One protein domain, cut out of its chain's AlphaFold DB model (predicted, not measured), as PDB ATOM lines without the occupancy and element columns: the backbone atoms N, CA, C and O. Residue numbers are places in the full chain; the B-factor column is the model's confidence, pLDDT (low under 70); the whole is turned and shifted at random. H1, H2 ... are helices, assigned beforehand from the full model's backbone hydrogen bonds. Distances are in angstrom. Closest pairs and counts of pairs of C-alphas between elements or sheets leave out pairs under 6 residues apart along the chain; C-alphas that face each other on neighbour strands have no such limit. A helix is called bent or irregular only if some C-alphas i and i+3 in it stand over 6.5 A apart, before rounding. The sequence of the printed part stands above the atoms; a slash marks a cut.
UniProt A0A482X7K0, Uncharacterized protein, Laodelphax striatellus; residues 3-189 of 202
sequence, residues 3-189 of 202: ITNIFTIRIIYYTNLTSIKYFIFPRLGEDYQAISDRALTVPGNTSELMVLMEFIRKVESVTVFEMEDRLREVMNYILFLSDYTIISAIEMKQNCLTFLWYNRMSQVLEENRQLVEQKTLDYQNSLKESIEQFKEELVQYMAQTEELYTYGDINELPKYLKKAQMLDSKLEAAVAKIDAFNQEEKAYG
ATOM      1  N   ILE A   3     323.640 219.786 133.896       51.59
ATOM      2  CA  ILE A   3     322.459 220.319 133.184       51.59
ATOM      3  C   ILE A   3     321.276 219.337 133.217       51.59
ATOM      4  O   ILE A   3     320.127 219.752 133.341       51.59
ATOM      5  N   THR A   4     321.556 218.030 133.186       55.09
ATOM      6  CA  THR A   4     320.542 216.971 133.278       55.09
ATOM      7  C   THR A   4     319.787 217.033 134.603       55.09
ATOM      8  O   THR A   4     318.577 216.883 134.614       55.09
ATOM      9  N   ASN A   5     320.473 217.350 135.705       58.28
ATOM     10  CA  ASN A   5     319.874 217.380 137.039       58.28
ATOM     11  C   ASN A   5     318.889 218.555 137.199       58.28
ATOM     12  O   ASN A   5     317.787 218.377 137.700       58.28
ATOM     13  N   ILE A   6     319.220 219.738 136.665       61.03
ATOM     14  CA  ILE A   6     318.333 220.915 136.702       61.03
ATOM     15  C   ILE A   6     317.086 220.704 135.836       61.03
ATOM     16  O   ILE A   6     315.985 221.053 136.256       61.03
ATOM     17  N   PHE A   7     317.229 220.108 134.648       64.00
ATOM     18  CA  PHE A   7     316.078 219.776 133.802       64.00
ATOM     19  C   PHE A   7     315.162 218.746 134.466       64.00
ATOM     20  O   PHE A   7     313.947 218.923 134.450       64.00
ATOM     21  N   THR A   8     315.723 217.712 135.096       66.81
ATOM     22  CA  THR A   8     314.937 216.704 135.817       66.81
ATOM     23  C   THR A   8     314.247 217.295 137.049       66.81
ATOM     24  O   THR A   8     313.058 217.055 137.233       66.81
ATOM     25  N   ILE A   9     314.930 218.134 137.838       69.00
ATOM     26  CA  ILE A   9     314.332 218.855 138.978       69.00
ATOM     27  C   ILE A   9     313.195 219.761 138.506       69.00
ATOM     28  O   ILE A   9     312.117 219.759 139.095       69.00
ATOM     29  N   ARG A  10     313.406 220.504 137.415       67.44
ATOM     30  CA  ARG A  10     312.395 221.392 136.841       67.44
ATOM     31  C   ARG A  10     311.180 220.593 136.371       67.44
ATOM     32  O   ARG A  10     310.067 220.946 136.736       67.44
ATOM     33  N   ILE A  11     311.378 219.497 135.636       68.81
ATOM     34  CA  ILE A  11     310.287 218.615 135.195       68.81
ATOM     35  C   ILE A  11     309.507 218.077 136.397       68.81
ATOM     36  O   ILE A  11     308.294 218.237 136.406       68.81
ATOM     37  N   ILE A  12     310.184 217.524 137.412       69.12
ATOM     38  CA  ILE A  12     309.548 216.987 138.630       69.12
ATOM     39  C   ILE A  12     308.755 218.072 139.366       69.12
ATOM     40  O   ILE A  12     307.640 217.820 139.819       69.12
ATOM     41  N   TYR A  13     309.304 219.282 139.471       68.62
ATOM     42  CA  TYR A  13     308.624 220.412 140.096       68.62
ATOM     43  C   TYR A  13     307.354 220.791 139.321       68.62
ATOM     44  O   TYR A  13     306.291 220.909 139.925       68.62
ATOM     45  N   TYR A  14     307.422 220.879 137.987       65.94
ATOM     46  CA  TYR A  14     306.250 221.160 137.149       65.94
ATOM     47  C   TYR A  14     305.184 220.068 137.230       65.94
ATOM     48  O   TYR A  14     304.014 220.418 137.380       65.94
ATOM     49  N   THR A  15     305.546 218.779 137.167       64.50
ATOM     50  CA  THR A  15     304.571 217.680 137.301       64.50
ATOM     51  C   THR A  15     303.931 217.655 138.680       64.50
ATOM     52  O   THR A  15     302.728 217.432 138.779       64.50
ATOM     53  N   ASN A  16     304.689 217.935 139.741       65.94
ATOM     54  CA  ASN A  16     304.141 218.008 141.093       65.94
ATOM     55  C   ASN A  16     303.158 219.187 141.227       65.94
ATOM     56  O   ASN A  16     302.025 219.001 141.658       65.94
ATOM     57  N   LEU A  17     303.524 220.366 140.718       64.88
ATOM     58  CA  LEU A  17     302.652 221.545 140.671       64.88
ATOM     59  C   LEU A  17     301.376 221.341 139.852       64.88
ATOM     60  O   LEU A  17     300.306 221.778 140.272       64.88
ATOM     61  N   THR A  18     301.460 220.668 138.700       64.06
ATOM     62  CA  THR A  18     300.252 220.341 137.925       64.06
ATOM     63  C   THR A  18     299.386 219.338 138.676       64.06
ATOM     64  O   THR A  18     298.175 219.521 138.747       64.06
ATOM     65  N   SER A  19     299.977 218.325 139.312       64.69
ATOM     66  CA  SER A  19     299.223 217.343 140.097       64.69
ATOM     67  C   SER A  19     298.529 217.969 141.317       64.69
ATOM     68  O   SER A  19     297.373 217.652 141.591       64.69
ATOM     69  N   ILE A  20     299.193 218.902 142.008       62.50
ATOM     70  CA  ILE A  20     298.627 219.698 143.110       62.50
ATOM     71  C   ILE A  20     297.462 220.563 142.603       62.50
ATOM     72  O   ILE A  20     296.387 220.571 143.204       62.50
ATOM     73  N   LYS A  21     297.631 221.222 141.450       65.00
ATOM     74  CA  LYS A  21     296.584 222.025 140.799       65.00
ATOM     75  C   LYS A  21     295.329 221.201 140.478       65.00
ATOM     76  O   LYS A  21     294.225 221.635 140.790       65.00
ATOM     77  N   TYR A  22     295.481 220.008 139.901       64.25
ATOM     78  CA  TYR A  22     294.339 219.159 139.532       64.25
ATOM     79  C   TYR A  22     293.603 218.545 140.730       64.25
ATOM     80  O   TYR A  22     292.454 218.135 140.579       64.25
ATOM     81  N   PHE A  23     294.230 218.489 141.908       62.00
ATOM     82  CA  PHE A  23     293.637 217.875 143.097       62.00
ATOM     83  C   PHE A  23     293.035 218.889 144.081       62.00
ATOM     84  O   PHE A  23     291.969 218.641 144.641       62.00
ATOM     85  N   ILE A  24     293.695 220.029 144.311       65.31
ATOM     86  CA  ILE A  24     293.310 220.961 145.388       65.31
ATOM     87  C   ILE A  24     292.184 221.913 144.961       65.31
ATOM     88  O   ILE A  24     291.290 222.201 145.757       65.31
ATOM     89  N   PHE A  25     292.201 222.376 143.710       67.62
ATOM     90  CA  PHE A  25     291.289 223.418 143.231       67.62
ATOM     91  C   PHE A  25     289.829 222.965 143.099       67.62
ATOM     92  O   PHE A  25     288.966 223.645 143.655       67.62
ATOM     93  N   PRO A  26     289.514 221.834 142.431       70.12
ATOM     94  CA  PRO A  26     288.125 221.386 142.305       70.12
ATOM     95  C   PRO A  26     287.512 221.089 143.674       70.12
ATOM     96  O   PRO A  26     286.382 221.477 143.955       70.12
ATOM     97  N   ARG A  27     288.317 220.497 144.560       81.06
ATOM     98  CA  ARG A  27     287.902 220.101 145.900       81.06
ATOM     99  C   ARG A  27     287.515 221.293 146.774       81.06
ATOM    100  O   ARG A  27     286.558 221.199 147.522       81.06
ATOM    101  N   LEU A  28     288.220 222.425 146.672       86.19
ATOM    102  CA  LEU A  28     287.884 223.618 147.457       86.19
ATOM    103  C   LEU A  28     286.548 224.244 147.021       86.19
ATOM    104  O   LEU A  28     285.754 224.641 147.869       86.19
ATOM    105  N   GLY A  29     286.283 224.311 145.712       86.31
ATOM    106  CA  GLY A  29     284.995 224.784 145.195       86.31
ATOM    107  C   GLY A  29     283.830 223.875 145.600       86.31
ATOM    108  O   GLY A  29     282.782 224.373 146.009       86.31
ATOM    109  N   GLU A  30     284.035 222.557 145.542       89.38
ATOM    110  CA  GLU A  30     283.075 221.552 146.018       89.38
ATOM    111  C   GLU A  30     282.818 221.669 147.527       89.38
ATOM    112  O   GLU A  30     281.665 221.621 147.950       89.38
ATOM    113  N   ASP A  31     283.863 221.890 148.332       91.06
ATOM    114  CA  ASP A  31     283.740 222.089 149.780       91.06
ATOM    115  C   ASP A  31     282.869 223.323 150.097       91.06
ATOM    116  O   ASP A  31     281.966 223.246 150.933       91.06
ATOM    117  N   TYR A  32     283.086 224.454 149.407       92.44
ATOM    118  CA  TYR A  32     282.255 225.652 149.601       92.44
ATOM    119  C   TYR A  32     280.800 225.405 149.199       92.44
ATOM    120  O   TYR A  32     279.882 225.833 149.903       92.44
ATOM    121  N   GLN A  33     280.588 224.719 148.076       92.56
ATOM    122  CA  GLN A  33     279.250 224.382 147.616       92.56
ATOM    123  C   GLN A  33     278.534 223.473 148.624       92.56
ATOM    124  O   GLN A  33     277.405 223.765 149.000       92.56
ATOM    125  N   ALA A  34     279.199 222.436 149.135       93.81
ATOM    126  CA  ALA A  34     278.623 221.524 150.121       93.81
ATOM    127  C   ALA A  34     278.248 222.236 151.431       93.81
ATOM    128  O   ALA A  34     277.206 221.941 152.021       93.81
ATOM    129  N   ILE A  35     279.068 223.195 151.879       94.62
ATOM    130  CA  ILE A  35     278.729 224.052 153.023       94.62
ATOM    131  C   ILE A  35     277.486 224.878 152.708       94.62
ATOM    132  O   ILE A  35     276.583 224.924 153.539       94.62
ATOM    133  N   SER A  36     277.414 225.486 151.522       94.31
ATOM    134  CA  SER A  36     276.256 226.283 151.118       94.31
ATOM    135  C   SER A  36     274.974 225.460 151.051       94.31
ATOM    136  O   SER A  36     273.953 225.891 151.580       94.31
ATOM    137  N   ASP A  37     275.018 224.283 150.434       95.31
ATOM    138  CA  ASP A  37     273.854 223.410 150.283       95.31
ATOM    139  C   ASP A  37     273.332 222.970 151.659       95.31
ATOM    140  O   ASP A  37     272.128 223.002 151.928       95.31
ATOM    141  N   ARG A  38     274.247 222.636 152.577       94.81
ATOM    142  CA  ARG A  38     273.887 222.264 153.947       94.81
ATOM    143  C   ARG A  38     273.394 223.454 154.772       94.81
ATOM    144  O   ARG A  38     272.427 223.301 155.509       94.81
ATOM    145  N   ALA A  39     274.027 224.620 154.658       94.06
ATOM    146  CA  ALA A  39     273.645 225.827 155.390       94.06
ATOM    147  C   ALA A  39     272.244 226.319 155.009       94.06
ATOM    148  O   ALA A  39     271.504 226.805 155.859       94.06
ATOM    149  N   LEU A  40     271.855 226.159 153.746       93.75
ATOM    150  CA  LEU A  40     270.546 226.585 153.249       93.75
ATOM    151  C   LEU A  40     269.484 225.478 153.316       93.75
ATOM    152  O   LEU A  40     268.365 225.661 152.838       93.75
ATOM    153  N   THR A  41     269.812 224.325 153.903       94.62
ATOM    154  CA  THR A  41     268.833 223.261 154.130       94.62
ATOM    155  C   THR A  41     267.845 223.703 155.206       94.62
ATOM    156  O   THR A  41     268.236 224.042 156.321       94.62
ATOM    157  N   VAL A  42     266.553 223.672 154.879       93.50
ATOM    158  CA  VAL A  42     265.488 223.957 155.843       93.50
ATOM    159  C   VAL A  42     265.372 222.763 156.797       93.50
ATOM    160  O   VAL A  42     265.054 221.671 156.323       93.50
ATOM    161  N   PRO A  43     265.632 222.931 158.107       92.62
ATOM    162  CA  PRO A  43     265.459 221.845 159.066       92.62
ATOM    163  C   PRO A  43     263.986 221.431 159.119       92.62
ATOM    164  O   PRO A  43     263.109 222.275 158.925       92.62
ATOM    165  N   GLY A  44     263.711 220.144 159.343       90.19
ATOM    166  CA  GLY A  44     262.353 219.605 159.449       90.19
ATOM    167  C   GLY A  44     261.803 219.563 160.878       90.19
ATOM    168  O   GLY A  44     260.587 219.543 161.060       90.19
ATOM    169  N   ASN A  45     262.675 219.559 161.888       89.44
ATOM    170  CA  ASN A  45     262.323 219.460 163.308       89.44
ATOM    171  C   ASN A  45     263.391 220.117 164.207       89.44
ATOM    172  O   ASN A  45     264.477 220.481 163.747       89.44
ATOM    173  N   THR A  46     263.091 220.223 165.506       90.00
ATOM    174  CA  THR A  46     263.977 220.791 166.537       90.00
ATOM    175  C   THR A  46     265.354 220.115 166.574       90.00
ATOM    176  O   THR A  46     266.369 220.798 166.680       90.00
ATOM    177  N   SER A  47     265.426 218.788 166.424       89.44
ATOM    178  CA  SER A  47     266.699 218.050 166.434       89.44
ATOM    179  C   SER A  47     267.586 218.417 165.237       89.44
ATOM    180  O   SER A  47     268.757 218.764 165.401       89.44
ATOM    181  N   GLU A  48     267.017 218.422 164.031       92.25
ATOM    182  CA  GLU A  48     267.717 218.830 162.808       92.25
ATOM    183  C   GLU A  48     268.175 220.291 162.863       92.25
ATOM    184  O   GLU A  48     269.286 220.597 162.424       92.25
ATOM    185  N   LEU A  49     267.367 221.179 163.450       93.12
ATOM    186  CA  LEU A  49     267.733 222.579 163.671       93.12
ATOM    187  C   LEU A  49     268.965 222.697 164.584       93.12
ATOM    188  O   LEU A  49     269.908 223.408 164.239       93.12
ATOM    189  N   MET A  50     269.008 221.961 165.698       91.31
ATOM    190  CA  MET A  50     270.157 221.969 166.616       91.31
ATOM    191  C   MET A  50     271.432 221.440 165.949       91.31
ATOM    192  O   MET A  50     272.515 222.007 166.112       91.31
ATOM    193  N   VAL A  51     271.311 220.380 165.141       93.81
ATOM    194  CA  VAL A  51     272.430 219.836 164.354       93.81
ATOM    195  C   VAL A  51     272.935 220.852 163.326       93.81
ATOM    196  O   VAL A  51     274.148 220.972 163.124       93.81
ATOM    197  N   LEU A  52     272.028 221.587 162.674       94.69
ATOM    198  CA  LEU A  52     272.382 222.645 161.730       94.69
ATOM    199  C   LEU A  52     273.101 223.804 162.434       94.69
ATOM    200  O   LEU A  52     274.138 224.252 161.946       94.69
ATOM    201  N   MET A  53     272.615 224.237 163.599       93.12
ATOM    202  CA  MET A  53     273.245 225.296 164.395       93.12
ATOM    203  C   MET A  53     274.679 224.936 164.801       93.12
ATOM    204  O   MET A  53     275.588 225.747 164.622       93.12
ATOM    205  N   GLU A  54     274.914 223.714 165.287       94.62
ATOM    206  CA  GLU A  54     276.265 223.283 165.666       94.62
ATOM    207  C   GLU A  54     277.194 223.173 164.449       94.62
ATOM    208  O   GLU A  54     278.370 223.544 164.513       94.62
ATOM    209  N   PHE A  55     276.668 222.713 163.309       94.69
ATOM    210  CA  PHE A  55     277.418 222.701 162.055       94.69
ATOM    211  C   PHE A  55     277.863 224.112 161.652       94.69
ATOM    212  O   PHE A  55     279.044 224.313 161.367       94.69
ATOM    213  N   ILE A  56     276.954 225.088 161.667       94.50
ATOM    214  CA  ILE A  56     277.252 226.470 161.270       94.50
ATOM    215  C   ILE A  56     278.216 227.131 162.247       94.50
ATOM    216  O   ILE A  56     279.182 227.756 161.815       94.50
ATOM    217  N   ARG A  57     278.058 226.886 163.551       93.94
ATOM    218  CA  ARG A  57     279.008 227.346 164.573       93.94
ATOM    219  C   ARG A  57     280.427 226.848 164.294       93.94
ATOM    220  O   ARG A  57     281.395 227.601 164.421       93.94
ATOM    221  N   LYS A  58     280.577 225.583 163.889       94.62
ATOM    222  CA  LYS A  58     281.876 225.027 163.476       94.62
ATOM    223  C   LYS A  58     282.399 225.689 162.198       94.62
ATOM    224  O   LYS A  58     283.594 225.969 162.104       94.62
ATOM    225  N   VAL A  59     281.520 225.941 161.229       93.31
ATOM    226  CA  VAL A  59     281.884 226.610 159.976       93.31
ATOM    227  C   VAL A  59     282.425 228.016 160.239       93.31
ATOM    228  O   VAL A  59     283.526 228.321 159.786       93.31
ATOM    229  N   GLU A  60     281.709 228.826 161.021       91.94
ATOM    230  CA  GLU A  60     282.095 230.203 161.360       91.94
ATOM    231  C   GLU A  60     283.374 230.280 162.209       91.94
ATOM    232  O   GLU A  60     284.138 231.232 162.082       91.94
ATOM    233  N   SER A  61     283.620 229.298 163.083       91.44
ATOM    234  CA  SER A  61     284.752 229.344 164.023       91.44
ATOM    235  C   SER A  61     286.061 228.787 163.471       91.44
ATOM    236  O   SER A  61     287.125 229.234 163.893       91.44
ATOM    237  N   VAL A  62     286.003 227.802 162.570       91.94
ATOM    238  CA  VAL A  62     287.197 227.083 162.097       91.94
ATOM    239  C   VAL A  62     287.204 226.961 160.580       91.94
ATOM    240  O   VAL A  62     288.151 227.402 159.932       91.94
ATOM    241  N   THR A  63     286.149 226.385 160.000       88.88
ATOM    242  CA  THR A  63     286.180 225.935 158.602       88.88
ATOM    243  C   THR A  63     286.390 227.085 157.616       88.88
ATOM    244  O   THR A  63     287.159 226.931 156.673       88.88
ATOM    245  N   VAL A  64     285.755 228.246 157.822       89.44
ATOM    246  CA  VAL A  64     285.913 229.402 156.917       89.44
ATOM    247  C   VAL A  64     287.367 229.874 156.871       89.44
ATOM    248  O   VAL A  64     287.887 230.110 155.783       89.44
ATOM    249  N   PHE A  65     288.050 229.928 158.016       89.94
ATOM    250  CA  PHE A  65     289.456 230.337 158.088       89.94
ATOM    251  C   PHE A  65     290.385 229.330 157.398       89.94
ATOM    252  O   PHE A  65     291.237 229.719 156.602       89.94
ATOM    253  N   GLU A  66     290.184 228.029 157.632       91.50
ATOM    254  CA  GLU A  66     290.955 226.980 156.948       91.50
ATOM    255  C   GLU A  66     290.760 227.027 155.425       91.50
ATOM    256  O   GLU A  66     291.695 226.810 154.649       91.50
ATOM    257  N   MET A  67     289.540 227.321 154.974       90.19
ATOM    258  CA  MET A  67     289.230 227.449 153.552       90.19
ATOM    259  C   MET A  67     289.821 228.716 152.934       90.19
ATOM    260  O   MET A  67     290.289 228.657 151.797       90.19
ATOM    261  N   GLU A  68     289.861 229.829 153.668       90.25
ATOM    262  CA  GLU A  68     290.558 231.048 153.246       90.25
ATOM    263  C   GLU A  68     292.057 230.819 153.051       90.25
ATOM    264  O   GLU A  68     292.621 231.259 152.047       90.25
ATOM    265  N   ASP A  69     292.709 230.101 153.965       89.81
ATOM    266  CA  ASP A  69     294.133 229.787 153.833       89.81
ATOM    267  C   ASP A  69     294.396 228.872 152.629       89.81
ATOM    268  O   ASP A  69     295.271 229.164 151.807       89.81
ATOM    269  N   ARG A  70     293.566 227.840 152.430       87.88
ATOM    270  CA  ARG A  70     293.609 227.005 151.214       87.88
ATOM    271  C   ARG A  70     293.380 227.829 149.944       87.88
ATOM    272  O   ARG A  70     294.029 227.582 148.928       87.88
ATOM    273  N   LEU A  71     292.486 228.820 149.985       88.50
ATOM    274  CA  LEU A  71     292.229 229.724 148.863       88.50
ATOM    275  C   LEU A  71     293.445 230.613 148.563       88.50
ATOM    276  O   LEU A  71     293.759 230.845 147.393       88.50
ATOM    277  N   ARG A  72     294.167 231.084 149.589       88.38
ATOM    278  CA  ARG A  72     295.424 231.838 149.422       88.38
ATOM    279  C   ARG A  72     296.517 230.993 148.783       88.38
ATOM    280  O   ARG A  72     297.200 231.477 147.881       88.38
ATOM    281  N   GLU A  73     296.668 229.739 149.199       84.31
ATOM    282  CA  GLU A  73     297.603 228.807 148.557       84.31
ATOM    283  C   GLU A  73     297.261 228.623 147.078       84.31
ATOM    284  O   GLU A  73     298.117 228.792 146.208       84.31
ATOM    285  N   VAL A  74     295.985 228.368 146.787       82.19
ATOM    286  CA  VAL A  74     295.428 228.294 145.432       82.19
ATOM    287  C   VAL A  74     295.766 229.552 144.621       82.19
ATOM    288  O   VAL A  74     296.266 229.434 143.501       82.19
ATOM    289  N   MET A  75     295.564 230.753 145.168       83.25
ATOM    290  CA  MET A  75     295.928 232.004 144.489       83.25
ATOM    291  C   MET A  75     297.423 232.079 144.176       83.25
ATOM    292  O   MET A  75     297.788 232.380 143.039       83.25
ATOM    293  N   ASN A  76     298.285 231.755 145.141       83.19
ATOM    294  CA  ASN A  76     299.735 231.746 144.936       83.19
ATOM    295  C   ASN A  76     300.144 230.771 143.824       83.19
ATOM    296  O   ASN A  76     300.996 231.101 142.997       83.19
ATOM    297  N   TYR A  77     299.499 229.604 143.748       78.25
ATOM    298  CA  TYR A  77     299.722 228.647 142.665       78.25
ATOM    299  C   TYR A  77     299.270 229.178 141.304       78.25
ATOM    300  O   TYR A  77     299.994 228.986 140.327       78.25
ATOM    301  N   ILE A  78     298.113 229.849 141.216       77.94
ATOM    302  CA  ILE A  78     297.656 230.468 139.959       77.94
ATOM    303  C   ILE A  78     298.669 231.515 139.495       77.94
ATOM    304  O   ILE A  78     299.092 231.449 138.342       77.94
ATOM    305  N   LEU A  79     299.055 232.450 140.374       82.00
ATOM    306  CA  LEU A  79     300.008 233.513 140.037       82.00
ATOM    307  C   LEU A  79     301.357 232.941 139.604       82.00
ATOM    308  O   LEU A  79     301.944 233.400 138.633       82.00
ATOM    309  N   PHE A  80     301.846 231.918 140.302       80.06
ATOM    310  CA  PHE A  80     303.097 231.283 139.919       80.06
ATOM    311  C   PHE A  80     302.977 230.599 138.553       80.06
ATOM    312  O   PHE A  80     303.833 230.773 137.694       80.06
ATOM    313  N   LEU A  81     301.921 229.815 138.327       75.25
ATOM    314  CA  LEU A  81     301.767 229.031 137.103       75.25
ATOM    315  C   LEU A  81     301.400 229.869 135.878       75.25
ATOM    316  O   LEU A  81     301.702 229.422 134.767       75.25
ATOM    317  N   SER A  82     300.796 231.050 136.042       77.88
ATOM    318  CA  SER A  82     300.464 231.932 134.915       77.88
ATOM    319  C   SER A  82     301.697 232.390 134.142       77.88
ATOM    320  O   SER A  82     301.614 232.582 132.932       77.88
ATOM    321  N   ASP A  83     302.849 232.481 134.808       79.25
ATOM    322  CA  ASP A  83     304.109 232.895 134.182       79.25
ATOM    323  C   ASP A  83     304.766 231.772 133.359       79.25
ATOM    324  O   ASP A  83     305.671 232.022 132.560       79.25
ATOM    325  N   TYR A  84     304.324 230.521 133.532       74.81
ATOM    326  CA  TYR A  84     304.985 229.347 132.951       74.81
ATOM    327  C   TYR A  84     304.064 228.400 132.177       74.81
ATOM    328  O   TYR A  84     304.562 227.515 131.476       74.81
ATOM    329  N   THR A  85     302.745 228.529 132.313       72.31
ATOM    330  CA  THR A  85     301.766 227.605 131.726       72.31
ATOM    331  C   THR A  85     300.507 228.335 131.275       72.31
ATOM    332  O   THR A  85     300.070 229.302 131.893       72.31
ATOM    333  N   ILE A  86     299.888 227.837 130.204       74.88
ATOM    334  CA  ILE A  86     298.575 228.315 129.772       74.88
ATOM    335  C   ILE A  86     297.522 227.676 130.678       74.88
ATOM    336  O   ILE A  86     297.400 226.452 130.730       74.88
ATOM    337  N   ILE A  87     296.751 228.507 131.376       75.00
ATOM    338  CA  ILE A  87     295.574 228.060 132.124       75.00
ATOM    339  C   ILE A  87     294.467 227.763 131.111       75.00
ATOM    340  O   ILE A  87     294.073 228.630 130.331       75.00
ATOM    341  N   SER A  88     293.971 226.529 131.106       82.31
ATOM    342  CA  SER A  88     292.881 226.132 130.215       82.31
ATOM    343  C   SER A  88     291.561 226.805 130.611       82.31
ATOM    344  O   SER A  88     291.349 227.190 131.761       82.31
ATOM    345  N   ALA A  89     290.620 226.892 129.669       82.69
ATOM    346  CA  ALA A  89     289.297 227.458 129.933       82.69
ATOM    347  C   ALA A  89     288.524 226.706 131.037       82.69
ATOM    348  O   ALA A  89     287.763 227.319 131.784       82.69
ATOM    349  N   ILE A  90     288.731 225.389 131.163       82.06
ATOM    350  CA  ILE A  90     288.087 224.556 132.192       82.06
ATOM    351  C   ILE A  90     288.615 224.929 133.580       82.06
ATOM    352  O   ILE A  90     287.829 225.177 134.490       82.06
ATOM    353  N   GLU A  91     289.936 225.022 133.723       76.12
ATOM    354  CA  GLU A  91     290.585 225.387 134.986       76.12
ATOM    355  C   GLU A  91     290.229 226.821 135.388       76.12
ATOM    356  O   GLU A  91     289.897 227.077 136.540       76.12
ATOM    357  N   MET A  92     290.209 227.752 134.427       80.94
ATOM    358  CA  MET A  92     289.769 229.123 134.679       80.94
ATOM    359  C   MET A  92     288.329 229.152 135.205       80.94
ATOM    360  O   MET A  92     288.051 229.811 136.204       80.94
ATOM    361  N   LYS A  93     287.418 228.386 134.589       84.38
ATOM    362  CA  LYS A  93     286.027 228.284 135.047       84.38
ATOM    363  C   LYS A  93     285.936 227.751 136.481       84.38
ATOM    364  O   LYS A  93     285.187 228.311 137.276       84.38
ATOM    365  N   GLN A  94     286.680 226.700 136.820       81.75
ATOM    366  CA  GLN A  94     286.698 226.129 138.175       81.75
ATOM    367  C   GLN A  94     287.231 227.125 139.214       81.75
ATOM    368  O   GLN A  94     286.643 227.278 140.287       81.75
ATOM    369  N   ASN A  95     288.289 227.858 138.871       82.19
ATOM    370  CA  ASN A  95     288.841 228.905 139.726       82.19
ATOM    371  C   ASN A  95     287.796 229.997 139.968       82.19
ATOM    372  O   ASN A  95     287.504 230.321 141.117       82.19
ATOM    373  N   CYS A  96     287.168 230.506 138.902       85.50
ATOM    374  CA  CYS A  96     286.104 231.504 139.004       85.50
ATOM    375  C   CYS A  96     284.946 231.033 139.890       85.50
ATOM    376  O   CYS A  96     284.465 231.814 140.707       85.50
ATOM    377  N   LEU A  97     284.516 229.773 139.763       86.81
ATOM    378  CA  LEU A  97     283.465 229.208 140.614       86.81
ATOM    379  C   LEU A  97     283.875 229.187 142.090       86.81
ATOM    380  O   LEU A  97     283.080 229.568 142.942       86.81
ATOM    381  N   THR A  98     285.116 228.811 142.393       88.00
ATOM    382  CA  THR A  98     285.631 228.801 143.771       88.00
ATOM    383  C   THR A  98     285.635 230.209 144.374       88.00
ATOM    384  O   THR A  98     285.149 230.404 145.485       88.00
ATOM    385  N   PHE A  99     286.098 231.216 143.624       88.94
ATOM    386  CA  PHE A  99     286.047 232.613 144.076       88.94
ATOM    387  C   PHE A  99     284.619 233.136 144.211       88.94
ATOM    388  O   PHE A  99     284.332 233.900 145.130       88.94
ATOM    389  N   LEU A 100     283.713 232.744 143.314       90.94
ATOM    390  CA  LEU A 100     282.306 233.117 143.409       90.94
ATOM    391  C   LEU A 100     281.699 232.587 144.711       90.94
ATOM    392  O   LEU A 100     281.038 233.336 145.426       90.94
ATOM    393  N   TRP A 101     281.972 231.325 145.042       92.62
ATOM    394  CA  TRP A 101     281.510 230.718 146.283       92.62
ATOM    395  C   TRP A 101     282.112 231.364 147.527       92.62
ATOM    396  O   TRP A 101     281.371 231.656 148.461       92.62
ATOM    397  N   TYR A 102     283.415 231.653 147.518       92.06
ATOM    398  CA  TYR A 102     284.067 232.396 148.596       92.06
ATOM    399  C   TYR A 102     283.387 233.751 148.846       92.06
ATOM    400  O   TYR A 102     282.987 234.042 149.970       92.06
ATOM    401  N   ASN A 103     283.167 234.546 147.792       91.50
ATOM    402  CA  ASN A 103     282.501 235.847 147.911       91.50
ATOM    403  C   ASN A 103     281.042 235.728 148.378       91.50
ATOM    404  O   ASN A 103     280.539 236.620 149.057       91.50
ATOM    405  N   ARG A 104     280.357 234.638 148.012       93.50
ATOM    406  CA  ARG A 104     278.970 234.372 148.412       93.50
ATOM    407  C   ARG A 104     278.856 233.842 149.848       93.50
ATOM    408  O   ARG A 104     277.783 233.934 150.435       93.50
ATOM    409  N   MET A 105     279.922 233.286 150.423       93.38
ATOM    410  CA  MET A 105     279.842 232.543 151.685       93.38
ATOM    411  C   MET A 105     279.338 233.398 152.857       93.38
ATOM    412  O   MET A 105     278.532 232.927 153.653       93.38
ATOM    413  N   SER A 106     279.726 234.673 152.932       92.19
ATOM    414  CA  SER A 106     279.212 235.595 153.957       92.19
ATOM    415  C   SER A 106     277.695 235.781 153.871       92.19
ATOM    416  O   SER A 106     277.009 235.740 154.889       92.19
ATOM    417  N   GLN A 107     277.161 235.920 152.655       94.62
ATOM    418  CA  GLN A 107     275.724 236.018 152.417       94.62
ATOM    419  C   GLN A 107     275.005 234.714 152.789       94.62
ATOM    420  O   GLN A 107     273.952 234.763 153.410       94.62
ATOM    421  N   VAL A 108     275.579 233.554 152.460       95.69
ATOM    422  CA  VAL A 108     275.008 232.238 152.807       95.69
ATOM    423  C   VAL A 108     274.898 232.049 154.320       95.69
ATOM    424  O   VAL A 108     273.885 231.550 154.806       95.69
ATOM    425  N   LEU A 109     275.925 232.451 155.072       94.00
ATOM    426  CA  LEU A 109     275.906 232.380 156.534       94.00
ATOM    427  C   LEU A 109     274.851 233.319 157.131       94.00
ATOM    428  O   LEU A 109     274.184 232.957 158.098       94.00
ATOM    429  N   GLU A 110     274.649 234.490 156.531       94.94
ATOM    430  CA  GLU A 110     273.602 235.420 156.956       94.94
ATOM    431  C   GLU A 110     272.189 234.913 156.621       94.94
ATOM    432  O   GLU A 110     271.296 234.964 157.465       94.94
ATOM    433  N   GLU A 111     271.990 234.343 155.430       96.12
ATOM    434  CA  GLU A 111     270.739 233.669 155.050       96.12
ATOM    435  C   GLU A 111     270.418 232.518 156.018       96.12
ATOM    436  O   GLU A 111     269.279 232.379 156.470       96.12
ATOM    437  N   ASN A 112     271.424 231.724 156.400       96.19
ATOM    438  CA  ASN A 112     271.256 230.687 157.412       96.19
ATOM    439  C   ASN A 112     270.883 231.270 158.785       96.19
ATOM    440  O   ASN A 112     269.999 230.721 159.440       96.19
ATOM    441  N   ARG A 113     271.499 232.380 159.213       94.56
ATOM    442  CA  ARG A 113     271.179 233.036 160.494       94.56
ATOM    443  C   ARG A 113     269.700 233.414 160.571       94.56
ATOM    444  O   ARG A 113     269.039 233.094 161.557       94.56
ATOM    445  N   GLN A 114     269.177 234.018 159.506       96.00
ATOM    446  CA  GLN A 114     267.766 234.395 159.400       96.00
ATOM    447  C   GLN A 114     266.848 233.166 159.377       96.00
ATOM    448  O   GLN A 114     265.829 233.135 160.068       96.00
ATOM    449  N   LEU A 115     267.229 232.123 158.631       95.12
ATOM    450  CA  LEU A 115     266.499 230.855 158.588       95.12
ATOM    451  C   LEU A 115     266.420 230.197 159.973       95.12
ATOM    452  O   LEU A 115     265.348 229.748 160.379       95.12
ATOM    453  N   VAL A 116     267.541 230.137 160.695       94.25
ATOM    454  CA  VAL A 116     267.627 229.562 162.043       94.25
ATOM    455  C   VAL A 116     266.771 230.359 163.018       94.25
ATOM    456  O   VAL A 116     266.020 229.751 163.777       94.25
ATOM    457  N   GLU A 117     266.833 231.690 162.990       93.94
ATOM    458  CA  GLU A 117     266.012 232.547 163.851       93.94
ATOM    459  C   GLU A 117     264.517 232.308 163.608       93.94
ATOM    460  O   GLU A 117     263.770 232.010 164.545       93.94
ATOM    461  N   GLN A 118     264.094 232.339 162.341       95.62
ATOM    462  CA  GLN A 118     262.707 232.091 161.963       95.62
ATOM    463  C   GLN A 118     262.245 230.693 162.394       95.62
ATOM    464  O   GLN A 118     261.204 230.553 163.033       95.62
ATOM    465  N   LYS A 119     263.021 229.649 162.077       93.94
ATOM    466  CA  LYS A 119     262.642 228.263 162.388       93.94
ATOM    467  C   LYS A 119     262.660 227.964 163.877       93.94
ATOM    468  O   LYS A 119     261.817 227.206 164.348       93.94
ATOM    469  N   THR A 120     263.567 228.586 164.625       92.56
ATOM    470  CA  THR A 120     263.571 228.510 166.090       92.56
ATOM    471  C   THR A 120     262.258 229.038 166.648       92.56
ATOM    472  O   THR A 120     261.639 228.368 167.471       92.56
ATOM    473  N   LEU A 121     261.801 230.200 166.174       94.50
ATOM    474  CA  LEU A 121     260.540 230.785 166.619       94.50
ATOM    475  C   LEU A 121     259.335 229.915 166.228       94.50
ATOM    476  O   LEU A 121     258.485 229.642 167.076       94.50
ATOM    477  N   ASP A 122     259.283 229.454 164.973       93.12
ATOM    478  CA  ASP A 122     258.216 228.578 164.468       93.12
ATOM    479  C   ASP A 122     258.071 227.320 165.345       93.12
ATOM    480  O   ASP A 122     256.974 226.994 165.805       93.12
ATOM    481  N   TYR A 123     259.182 226.627 165.617       92.75
ATOM    482  CA  TYR A 123     259.173 225.388 166.397       92.75
ATOM    483  C   TYR A 123     258.900 225.613 167.875       92.75
ATOM    484  O   TYR A 123     258.129 224.858 168.461       92.75
ATOM    485  N   GLN A 124     259.430 226.679 168.474       91.94
ATOM    486  CA  GLN A 124     259.101 227.017 169.858       91.94
ATOM    487  C   GLN A 124     257.612 227.333 170.039       91.94
ATOM    488  O   GLN A 124     257.017 226.927 171.037       91.94
ATOM    489  N   ASN A 125     256.995 228.041 169.089       93.31
ATOM    490  CA  ASN A 125     255.560 228.321 169.134       93.31
ATOM    491  C   ASN A 125     254.740 227.041 168.944       93.31
ATOM    492  O   ASN A 125     253.846 226.769 169.742       93.31
ATOM    493  N   SER A 126     255.099 226.218 167.956       92.31
ATOM    494  CA  SER A 126     254.430 224.938 167.707       92.31
ATOM    495  C   SER A 126     254.538 223.979 168.898       92.31
ATOM    496  O   SER A 126     253.554 223.325 169.250       92.31
ATOM    497  N   LEU A 127     255.693 223.937 169.567       91.19
ATOM    498  CA  LEU A 127     255.906 223.146 170.777       91.19
ATOM    499  C   LEU A 127     255.005 223.629 171.919       91.19
ATOM    500  O   LEU A 127     254.317 222.817 172.535       91.19
ATOM    501  N   LYS A 128     254.939 224.945 172.166       90.38
ATOM    502  CA  LYS A 128     254.053 225.524 173.194       90.38
ATOM    503  C   LYS A 128     252.583 225.198 172.933       90.38
ATOM    504  O   LYS A 128     251.895 224.743 173.842       90.38
ATOM    505  N   GLU A 129     252.113 225.391 171.703       92.81
ATOM    506  CA  GLU A 129     250.738 225.055 171.315       92.81
ATOM    507  C   GLU A 129     250.450 223.560 171.496       92.81
ATOM    508  O   GLU A 129     249.411 223.187 172.039       92.81
ATOM    509  N   SER A 130     251.395 222.701 171.102       90.38
ATOM    510  CA  SER A 130     251.272 221.247 171.241       90.38
ATOM    511  C   SER A 130     251.222 220.803 172.704       90.38
ATOM    512  O   SER A 130     250.465 219.890 173.036       90.38
ATOM    513  N   ILE A 131     251.997 221.446 173.583       88.75
ATOM    514  CA  ILE A 131     251.985 221.186 175.028       88.75
ATOM    515  C   ILE A 131     250.642 221.599 175.639       88.75
ATOM    516  O   ILE A 131     250.076 220.832 176.417       88.75
ATOM    517  N   GLU A 132     250.106 222.772 175.292       89.62
ATOM    518  CA  GLU A 132     248.805 223.223 175.809       89.62
ATOM    519  C   GLU A 132     247.659 222.316 175.342       89.62
ATOM    520  O   GLU A 132     246.882 221.837 176.169       89.62
ATOM    521  N   GLN A 133     247.616 221.966 174.053       89.88
ATOM    522  CA  GLN A 133     246.641 220.998 173.534       89.88
ATOM    523  C   GLN A 133     246.757 219.647 174.247       89.88
ATOM    524  O   GLN A 133     245.757 219.030 174.610       89.88
ATOM    525  N   PHE A 134     247.981 219.192 174.504       88.56
ATOM    526  CA  PHE A 134     248.204 217.936 175.206       88.56
ATOM    527  C   PHE A 134     247.758 217.985 176.676       88.56
ATOM    528  O   PHE A 134     247.228 216.997 177.185       88.56
ATOM    529  N   LYS A 135     247.889 219.126 177.366       86.31
ATOM    530  CA  LYS A 135     247.321 219.299 178.716       86.31
ATOM    531  C   LYS A 135     245.796 219.167 178.704       86.31
ATOM    532  O   LYS A 135     245.243 218.514 179.589       86.31
ATOM    533  N   GLU A 136     245.120 219.730 177.705       88.19
ATOM    534  CA  GLU A 136     243.668 219.575 177.542       88.19
ATOM    535  C   GLU A 136     243.277 218.114 177.261       88.19
ATOM    536  O   GLU A 136     242.337 217.599 177.873       88.19
ATOM    537  N   GLU A 137     244.023 217.417 176.396       86.25
ATOM    538  CA  GLU A 137     243.842 215.980 176.128       86.25
ATOM    539  C   GLU A 137     243.962 215.148 177.416       86.25
ATOM    540  O   GLU A 137     243.124 214.283 177.684       86.25
ATOM    541  N   LEU A 138     244.958 215.446 178.254       84.00
ATOM    542  CA  LEU A 138     245.172 214.771 179.534       84.00
ATOM    543  C   LEU A 138     244.010 214.977 180.521       84.00
ATOM    544  O   LEU A 138     243.595 214.028 181.191       84.00
ATOM    545  N   VAL A 139     243.436 216.183 180.586       85.44
ATOM    546  CA  VAL A 139     242.230 216.449 181.397       85.44
ATOM    547  C   VAL A 139     241.044 215.616 180.901       85.44
ATOM    548  O   VAL A 139     240.308 215.043 181.707       85.44
ATOM    549  N   GLN A 140     240.876 215.478 179.584       84.50
ATOM    550  CA  GLN A 140     239.824 214.628 179.016       84.50
ATOM    551  C   GLN A 140     240.043 213.144 179.330       84.50
ATOM    552  O   GLN A 140     239.074 212.428 179.591       84.50
ATOM    553  N   TYR A 141     241.290 212.667 179.321       81.56
ATOM    554  CA  TYR A 141     241.608 211.284 179.691       81.56
ATOM    555  C   TYR A 141     241.277 211.015 181.160       81.56
ATOM    556  O   TYR A 141     240.703 209.972 181.478       81.56
ATOM    557  N   MET A 142     241.553 211.972 182.049       78.44
ATOM    558  CA  MET A 142     241.181 211.880 183.464       78.44
ATOM    559  C   MET A 142     239.661 211.806 183.645       78.44
ATOM    560  O   MET A 142     239.181 210.887 184.304       78.44
ATOM    561  N   ALA A 143     238.898 212.676 182.975       83.25
ATOM    562  CA  ALA A 143     237.435 212.629 183.014       83.25
ATOM    563  C   ALA A 143     236.873 211.286 182.502       83.25
ATOM    564  O   ALA A 143     235.959 210.725 183.103       83.25
ATOM    565  N   GLN A 144     237.450 210.723 181.432       78.00
ATOM    566  CA  GLN A 144     237.072 209.396 180.922       78.00
ATOM    567  C   GLN A 144     237.415 208.271 181.908       78.00
ATOM    568  O   GLN A 144     236.672 207.294 182.008       78.00
ATOM    569  N   THR A 145     238.523 208.406 182.641       76.88
ATOM    570  CA  THR A 145     238.920 207.450 183.684       76.88
ATOM    571  C   THR A 145     237.938 207.491 184.857       76.88
ATOM    572  O   THR A 145     237.482 206.445 185.309       76.88
ATOM    573  N   GLU A 146     237.562 208.686 185.322       78.38
ATOM    574  CA  GLU A 146     236.560 208.874 186.380       78.38
ATOM    575  C   GLU A 146     235.184 208.327 185.974       78.38
ATOM    576  O   GLU A 146     234.537 207.629 186.755       78.38
ATOM    577  N   GLU A 147     234.760 208.552 184.726       77.62
ATOM    578  CA  GLU A 147     233.498 208.020 184.205       77.62
ATOM    579  C   GLU A 147     233.468 206.480 184.256       77.62
ATOM    580  O   GLU A 147     232.477 205.900 184.703       77.62
ATOM    581  N   LEU A 148     234.575 205.819 183.888       71.38
ATOM    582  CA  LEU A 148     234.709 204.356 183.942       71.38
ATOM    583  C   LEU A 148     234.528 203.789 185.360       71.38
ATOM    584  O   LEU A 148     233.955 202.710 185.496       71.38
ATOM    585  N   TYR A 149     234.946 204.506 186.412       68.44
ATOM    586  CA  TYR A 149     234.720 204.082 187.805       68.44
ATOM    587  C   TYR A 149     233.247 204.133 188.228       68.44
ATOM    588  O   TYR A 149     232.859 203.490 189.203       68.44
ATOM    589  N   THR A 150     232.419 204.879 187.497       71.69
ATOM    590  CA  THR A 150     230.986 205.037 187.783       71.69
ATOM    591  C   THR A 150     230.137 203.949 187.118       71.69
ATOM    592  O   THR A 150     228.938 203.838 187.382       71.69
ATOM    593  N   TYR A 151     230.734 203.142 186.239       72.25
ATOM    594  CA  TYR A 151     230.042 202.088 185.509       72.25
ATOM    595  C   TYR A 151     229.810 200.851 186.387       72.25
ATOM    596  O   TYR A 151     230.743 200.273 186.938       72.25
ATOM    597  N   GLY A 152     228.546 200.428 186.502       66.62
ATOM    598  CA  GLY A 152     228.128 199.311 187.359       66.62
ATOM    599  C   GLY A 152     227.248 198.257 186.681       66.62
ATOM    600  O   GLY A 152     226.860 197.291 187.337       66.62
ATOM    601  N   ASP A 153     226.914 198.413 185.393       75.25
ATOM    602  CA  ASP A 153     226.079 197.442 184.672       75.25
ATOM    603  C   ASP A 153     226.923 196.293 184.098       75.25
ATOM    604  O   ASP A 153     227.722 196.459 183.176       75.25
ATOM    605  N   ILE A 154     226.705 195.091 184.631       67.94
ATOM    606  CA  ILE A 154     227.404 193.862 184.240       67.94
ATOM    607  C   ILE A 154     227.126 193.492 182.770       67.94
ATOM    608  O   ILE A 154     227.960 192.851 182.133       67.94
ATOM    609  N   ASN A 155     226.000 193.919 182.189       72.12
ATOM    610  CA  ASN A 155     225.678 193.616 180.789       72.12
ATOM    611  C   ASN A 155     226.511 194.434 179.790       72.12
ATOM    612  O   ASN A 155     226.681 194.025 178.640       72.12
ATOM    613  N   GLU A 156     227.069 195.567 180.219       77.38
ATOM    614  CA  GLU A 156     227.914 196.431 179.390       77.38
ATOM    615  C   GLU A 156     229.425 196.194 179.608       77.38
ATOM    616  O   GLU A 156     230.255 196.849 178.972       77.38
ATOM    617  N   LEU A 157     229.811 195.202 180.421       75.81
ATOM    618  CA  LEU A 157     231.210 194.876 180.739       75.81
ATOM    619  C   LEU A 157     232.151 194.781 179.513       75.81
ATOM    620  O   LEU A 157     233.247 195.344 179.563       75.81
ATOM    621  N   PRO A 158     231.764 194.140 178.385       78.19
ATOM    622  CA  PRO A 158     232.626 194.054 177.201       78.19
ATOM    623  C   PRO A 158     232.917 195.424 176.570       78.19
ATOM    624  O   PRO A 158     233.995 195.658 176.020       78.19
ATOM    625  N   LYS A 159     231.955 196.348 176.656       80.06
ATOM    626  CA  LYS A 159     232.063 197.721 176.146       80.06
ATOM    627  C   LYS A 159     232.988 198.551 177.037       80.06
ATOM    628  O   LYS A 159     233.792 199.325 176.515       80.06
ATOM    629  N   TYR A 160     232.917 198.352 178.353       78.50
ATOM    630  CA  TYR A 160     233.803 198.997 179.326       78.50
ATOM    631  C   TYR A 160     235.246 198.518 179.181       78.50
ATOM    632  O   TYR A 160     236.148 199.347 179.112       78.50
ATOM    633  N   LEU A 161     235.458 197.209 179.010       79.69
ATOM    634  CA  LEU A 161     236.784 196.637 178.756       79.69
ATOM    635  C   LEU A 161     237.432 197.244 177.503       79.69
ATOM    636  O   LEU A 161     238.591 197.647 177.539       79.69
ATOM    637  N   LYS A 162     236.673 197.373 176.407       84.81
ATOM    638  CA  LYS A 162     237.177 197.982 175.167       84.81
ATOM    639  C   LYS A 162     237.531 199.463 175.346       84.81
ATOM    640  O   LYS A 162     238.557 199.904 174.835       84.81
ATOM    641  N   LYS A 163     236.703 200.231 176.067       80.69
ATOM    642  CA  LYS A 163     237.004 201.636 176.399       80.69
ATOM    643  C   LYS A 163     238.266 201.754 177.259       80.69
ATOM    644  O   LYS A 163     239.101 202.598 176.956       80.69
ATOM    645  N   ALA A 164     238.419 200.898 178.269       80.12
ATOM    646  CA  ALA A 164     239.593 200.878 179.138       80.12
ATOM    647  C   ALA A 164     240.876 200.568 178.352       80.12
ATOM    648  O   ALA A 164     241.837 201.315 178.458       80.12
ATOM    649  N   GLN A 165     240.864 199.552 177.482       85.00
ATOM    650  CA  GLN A 165     242.010 199.226 176.620       85.00
ATOM    651  C   GLN A 165     242.390 200.378 175.680       85.00
ATOM    652  O   GLN A 165     243.565 200.676 175.503       85.00
ATOM    653  N   MET A 166     241.402 201.054 175.083       84.69
ATOM    654  CA  MET A 166     241.669 202.221 174.236       84.69
ATOM    655  C   MET A 166     242.271 203.389 175.022       84.69
ATOM    656  O   MET A 166     243.099 204.118 174.482       84.69
ATOM    657  N   LEU A 167     241.825 203.598 176.262       82.75
ATOM    658  CA  LEU A 167     242.355 204.638 177.137       82.75
ATOM    659  C   LEU A 167     243.785 204.311 177.577       82.75
ATOM    660  O   LEU A 167     244.640 205.188 177.530       82.75
ATOM    661  N   ASP A 168     244.057 203.049 177.898       81.00
ATOM    662  CA  ASP A 168     245.384 202.551 178.268       81.00
ATOM    663  C   ASP A 168     246.400 202.769 177.135       81.00
ATOM    664  O   ASP A 168     247.423 203.421 177.328       81.00
ATOM    665  N   SER A 169     246.055 202.393 175.896       85.88
ATOM    666  CA  SER A 169     246.912 202.670 174.730       85.88
ATOM    667  C   SER A 169     247.140 204.169 174.485       85.88
ATOM    668  O   SER A 169     248.206 204.567 174.012       85.88
ATOM    669  N   LYS A 170     246.156 205.029 174.788       84.00
ATOM    670  CA  LYS A 170     246.330 206.490 174.697       84.00
ATOM    671  C   LYS A 170     247.271 207.016 175.778       84.00
ATOM    672  O   LYS A 170     248.048 207.921 175.491       84.00
ATOM    673  N   LEU A 171     247.216 206.461 176.988       80.81
ATOM    674  CA  LEU A 171     248.117 206.818 178.084       80.81
ATOM    675  C   LEU A 171     249.554 206.370 177.794       80.81
ATOM    676  O   LEU A 171     250.477 207.157 177.990       80.81
ATOM    677  N   GLU A 172     249.757 205.173 177.239       84.44
ATOM    678  CA  GLU A 172     251.081 204.728 176.778       84.44
ATOM    679  C   GLU A 172     251.659 205.675 175.713       84.44
ATOM    680  O   GLU A 172     252.805 206.118 175.814       84.44
ATOM    681  N   ALA A 173     250.851 206.059 174.719       85.50
ATOM    682  CA  ALA A 173     251.261 207.028 173.702       85.50
ATOM    683  C   ALA A 173     251.542 208.423 174.294       85.50
ATOM    684  O   ALA A 173     252.456 209.120 173.847       85.50
ATOM    685  N   ALA A 174     250.786 208.824 175.319       84.25
ATOM    686  CA  ALA A 174     250.975 210.083 176.031       84.25
ATOM    687  C   ALA A 174     252.340 210.139 176.738       84.25
ATOM    688  O   ALA A 174     252.992 211.182 176.702       84.25
ATOM    689  N   VAL A 175     252.822 209.025 177.305       82.88
ATOM    690  CA  VAL A 175     254.169 208.949 177.905       82.88
ATOM    691  C   VAL A 175     255.255 209.212 176.859       82.88
ATOM    692  O   VAL A 175     256.129 210.044 177.086       82.88
ATOM    693  N   ALA A 176     255.166 208.579 175.686       86.00
ATOM    694  CA  ALA A 176     256.128 208.809 174.605       86.00
ATOM    695  C   ALA A 176     256.107 210.266 174.097       86.00
ATOM    696  O   ALA A 176     257.158 210.838 173.804       86.00
ATOM    697  N   LYS A 177     254.921 210.887 174.030       86.81
ATOM    698  CA  LYS A 177     254.748 212.300 173.643       86.81
ATOM    699  C   LYS A 177     255.376 213.253 174.671       86.81
ATOM    700  O   LYS A 177     256.028 214.214 174.278       86.81
ATOM    701  N   ILE A 178     255.256 212.950 175.967       85.75
ATOM    702  CA  ILE A 178     255.922 213.702 177.047       85.75
ATOM    703  C   ILE A 178     257.443 213.627 176.912       85.75
ATOM    704  O   ILE A 178     258.118 214.651 177.009       85.75
ATOM    705  N   ASP A 179     257.991 212.436 176.673       86.12
ATOM    706  CA  ASP A 179     259.438 212.276 176.514       86.12
ATOM    707  C   ASP A 179     259.968 213.057 175.303       86.12
ATOM    708  O   ASP A 179     261.050 213.643 175.386       86.12
ATOM    709  N   ALA A 180     259.201 213.120 174.208       87.00
ATOM    710  CA  ALA A 180     259.530 213.947 173.047       87.00
ATOM    711  C   ALA A 180     259.527 215.447 173.390       87.00
ATOM    712  O   ALA A 180     260.513 216.129 173.112       87.00
ATOM    713  N   PHE A 181     258.491 215.948 174.073       88.19
ATOM    714  CA  PHE A 181     258.446 217.347 174.520       88.19
ATOM    715  C   PHE A 181     259.629 217.702 175.420       88.19
ATOM    716  O   PHE A 181     260.310 218.689 175.164       88.19
ATOM    717  N   ASN A 182     259.946 216.855 176.399       86.50
ATOM    718  CA  ASN A 182     261.068 217.089 177.307       86.50
ATOM    719  C   ASN A 182     262.417 217.139 176.568       86.50
ATOM    720  O   ASN A 182     263.321 217.869 176.975       86.50
ATOM    721  N   GLN A 183     262.594 216.351 175.503       86.50
ATOM    722  CA  GLN A 183     263.806 216.409 174.677       86.50
ATOM    723  C   GLN A 183     263.915 217.738 173.926       86.50
ATOM    724  O   GLN A 183     265.000 218.318 173.876       86.50
ATOM    725  N   GLU A 184     262.806 218.235 173.380       88.00
ATOM    726  CA  GLU A 184     262.771 219.526 172.691       88.00
ATOM    727  C   GLU A 184     262.956 220.703 173.661       88.00
ATOM    728  O   GLU A 184     263.764 221.595 173.399       88.00
ATOM    729  N   GLU A 185     262.303 220.678 174.825       86.81
ATOM    730  CA  GLU A 185     262.477 221.673 175.891       86.81
ATOM    731  C   GLU A 185     263.939 221.744 176.353       86.81
ATOM    732  O   GLU A 185     264.513 222.833 176.429       86.81
ATOM    733  N   LYS A 186     264.591 220.591 176.559       87.50
ATOM    734  CA  LYS A 186     266.030 220.519 176.871       87.50
ATOM    735  C   LYS A 186     266.897 221.132 175.788       87.50
ATOM    736  O   LYS A 186     267.867 221.815 176.113       87.50
ATOM    737  N   ALA A 187     266.570 220.881 174.523       86.69
ATOM    738  CA  ALA A 187     267.322 221.421 173.400       86.69
ATOM    739  C   ALA A 187     267.275 222.959 173.381       86.69
ATOM    740  O   ALA A 187     268.277 223.601 173.071       86.69
ATOM    741  N   TYR A 188     266.151 223.551 173.791       86.12
ATOM    742  CA  TYR A 188     265.998 225.001 173.952       86.12
ATOM    743  C   TYR A 188     266.444 225.546 175.320       86.12
ATOM    744  O   TYR A 188     266.403 226.759 175.531       86.12
ATOM    745  N   GLY A 189     266.873 224.685 176.248       83.38
ATOM    746  CA  GLY A 189     267.245 225.073 177.612       83.38
ATOM    747  C   GLY A 189     266.061 225.526 178.475       83.38
ATOM    748  O   GLY A 189     266.251 226.308 179.404       83.38
TER     749      GLY A 189
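This is residues 3 to 189 of the 202 residues of an uncharacterized protein of Laodelphax striatellus (UniProt A0A482X7K0). A long rod of helices: H1 and H2 fold back on each other toward one end. H3 runs past them to the other end, and H4 folds back along it. The printed part, 187 residues with four named helices, is all helix and extended: radius of gyration of the C-alphas 30.6 A, spans 111 by 31 by 27 A.

H1, residues 3 to 39 from (322.459, 220.319, 133.184), H2, 46 to 82, and H3, 89 to 149, each assigned as one helix by hydrogen bonds, are bent: arm a ends and arm b begins at C-alphas 23 and 26, 6.6 A apart, 61 and 64, 7.2 A, and 103 and 106, 6.9 A. H4, residues 154 to 187, ending at (267.322, 221.421, 173.400), is irregular: C-alphas 155 and 158 are 7.8 A apart.

H1b touches H3a, closest at the C-alphas of Gly 29 and Thr 98, 4.3 A. H3b and H4 form a hairpin, at a shallow tilt of 26 degrees. Every O i to N i+4 pair in the arms is within hydrogen-bond range; in H4, 28 of 30.

The printed part has no cut; pLDDT is under 70 at residues 3 to 25, 149, 152 and 154.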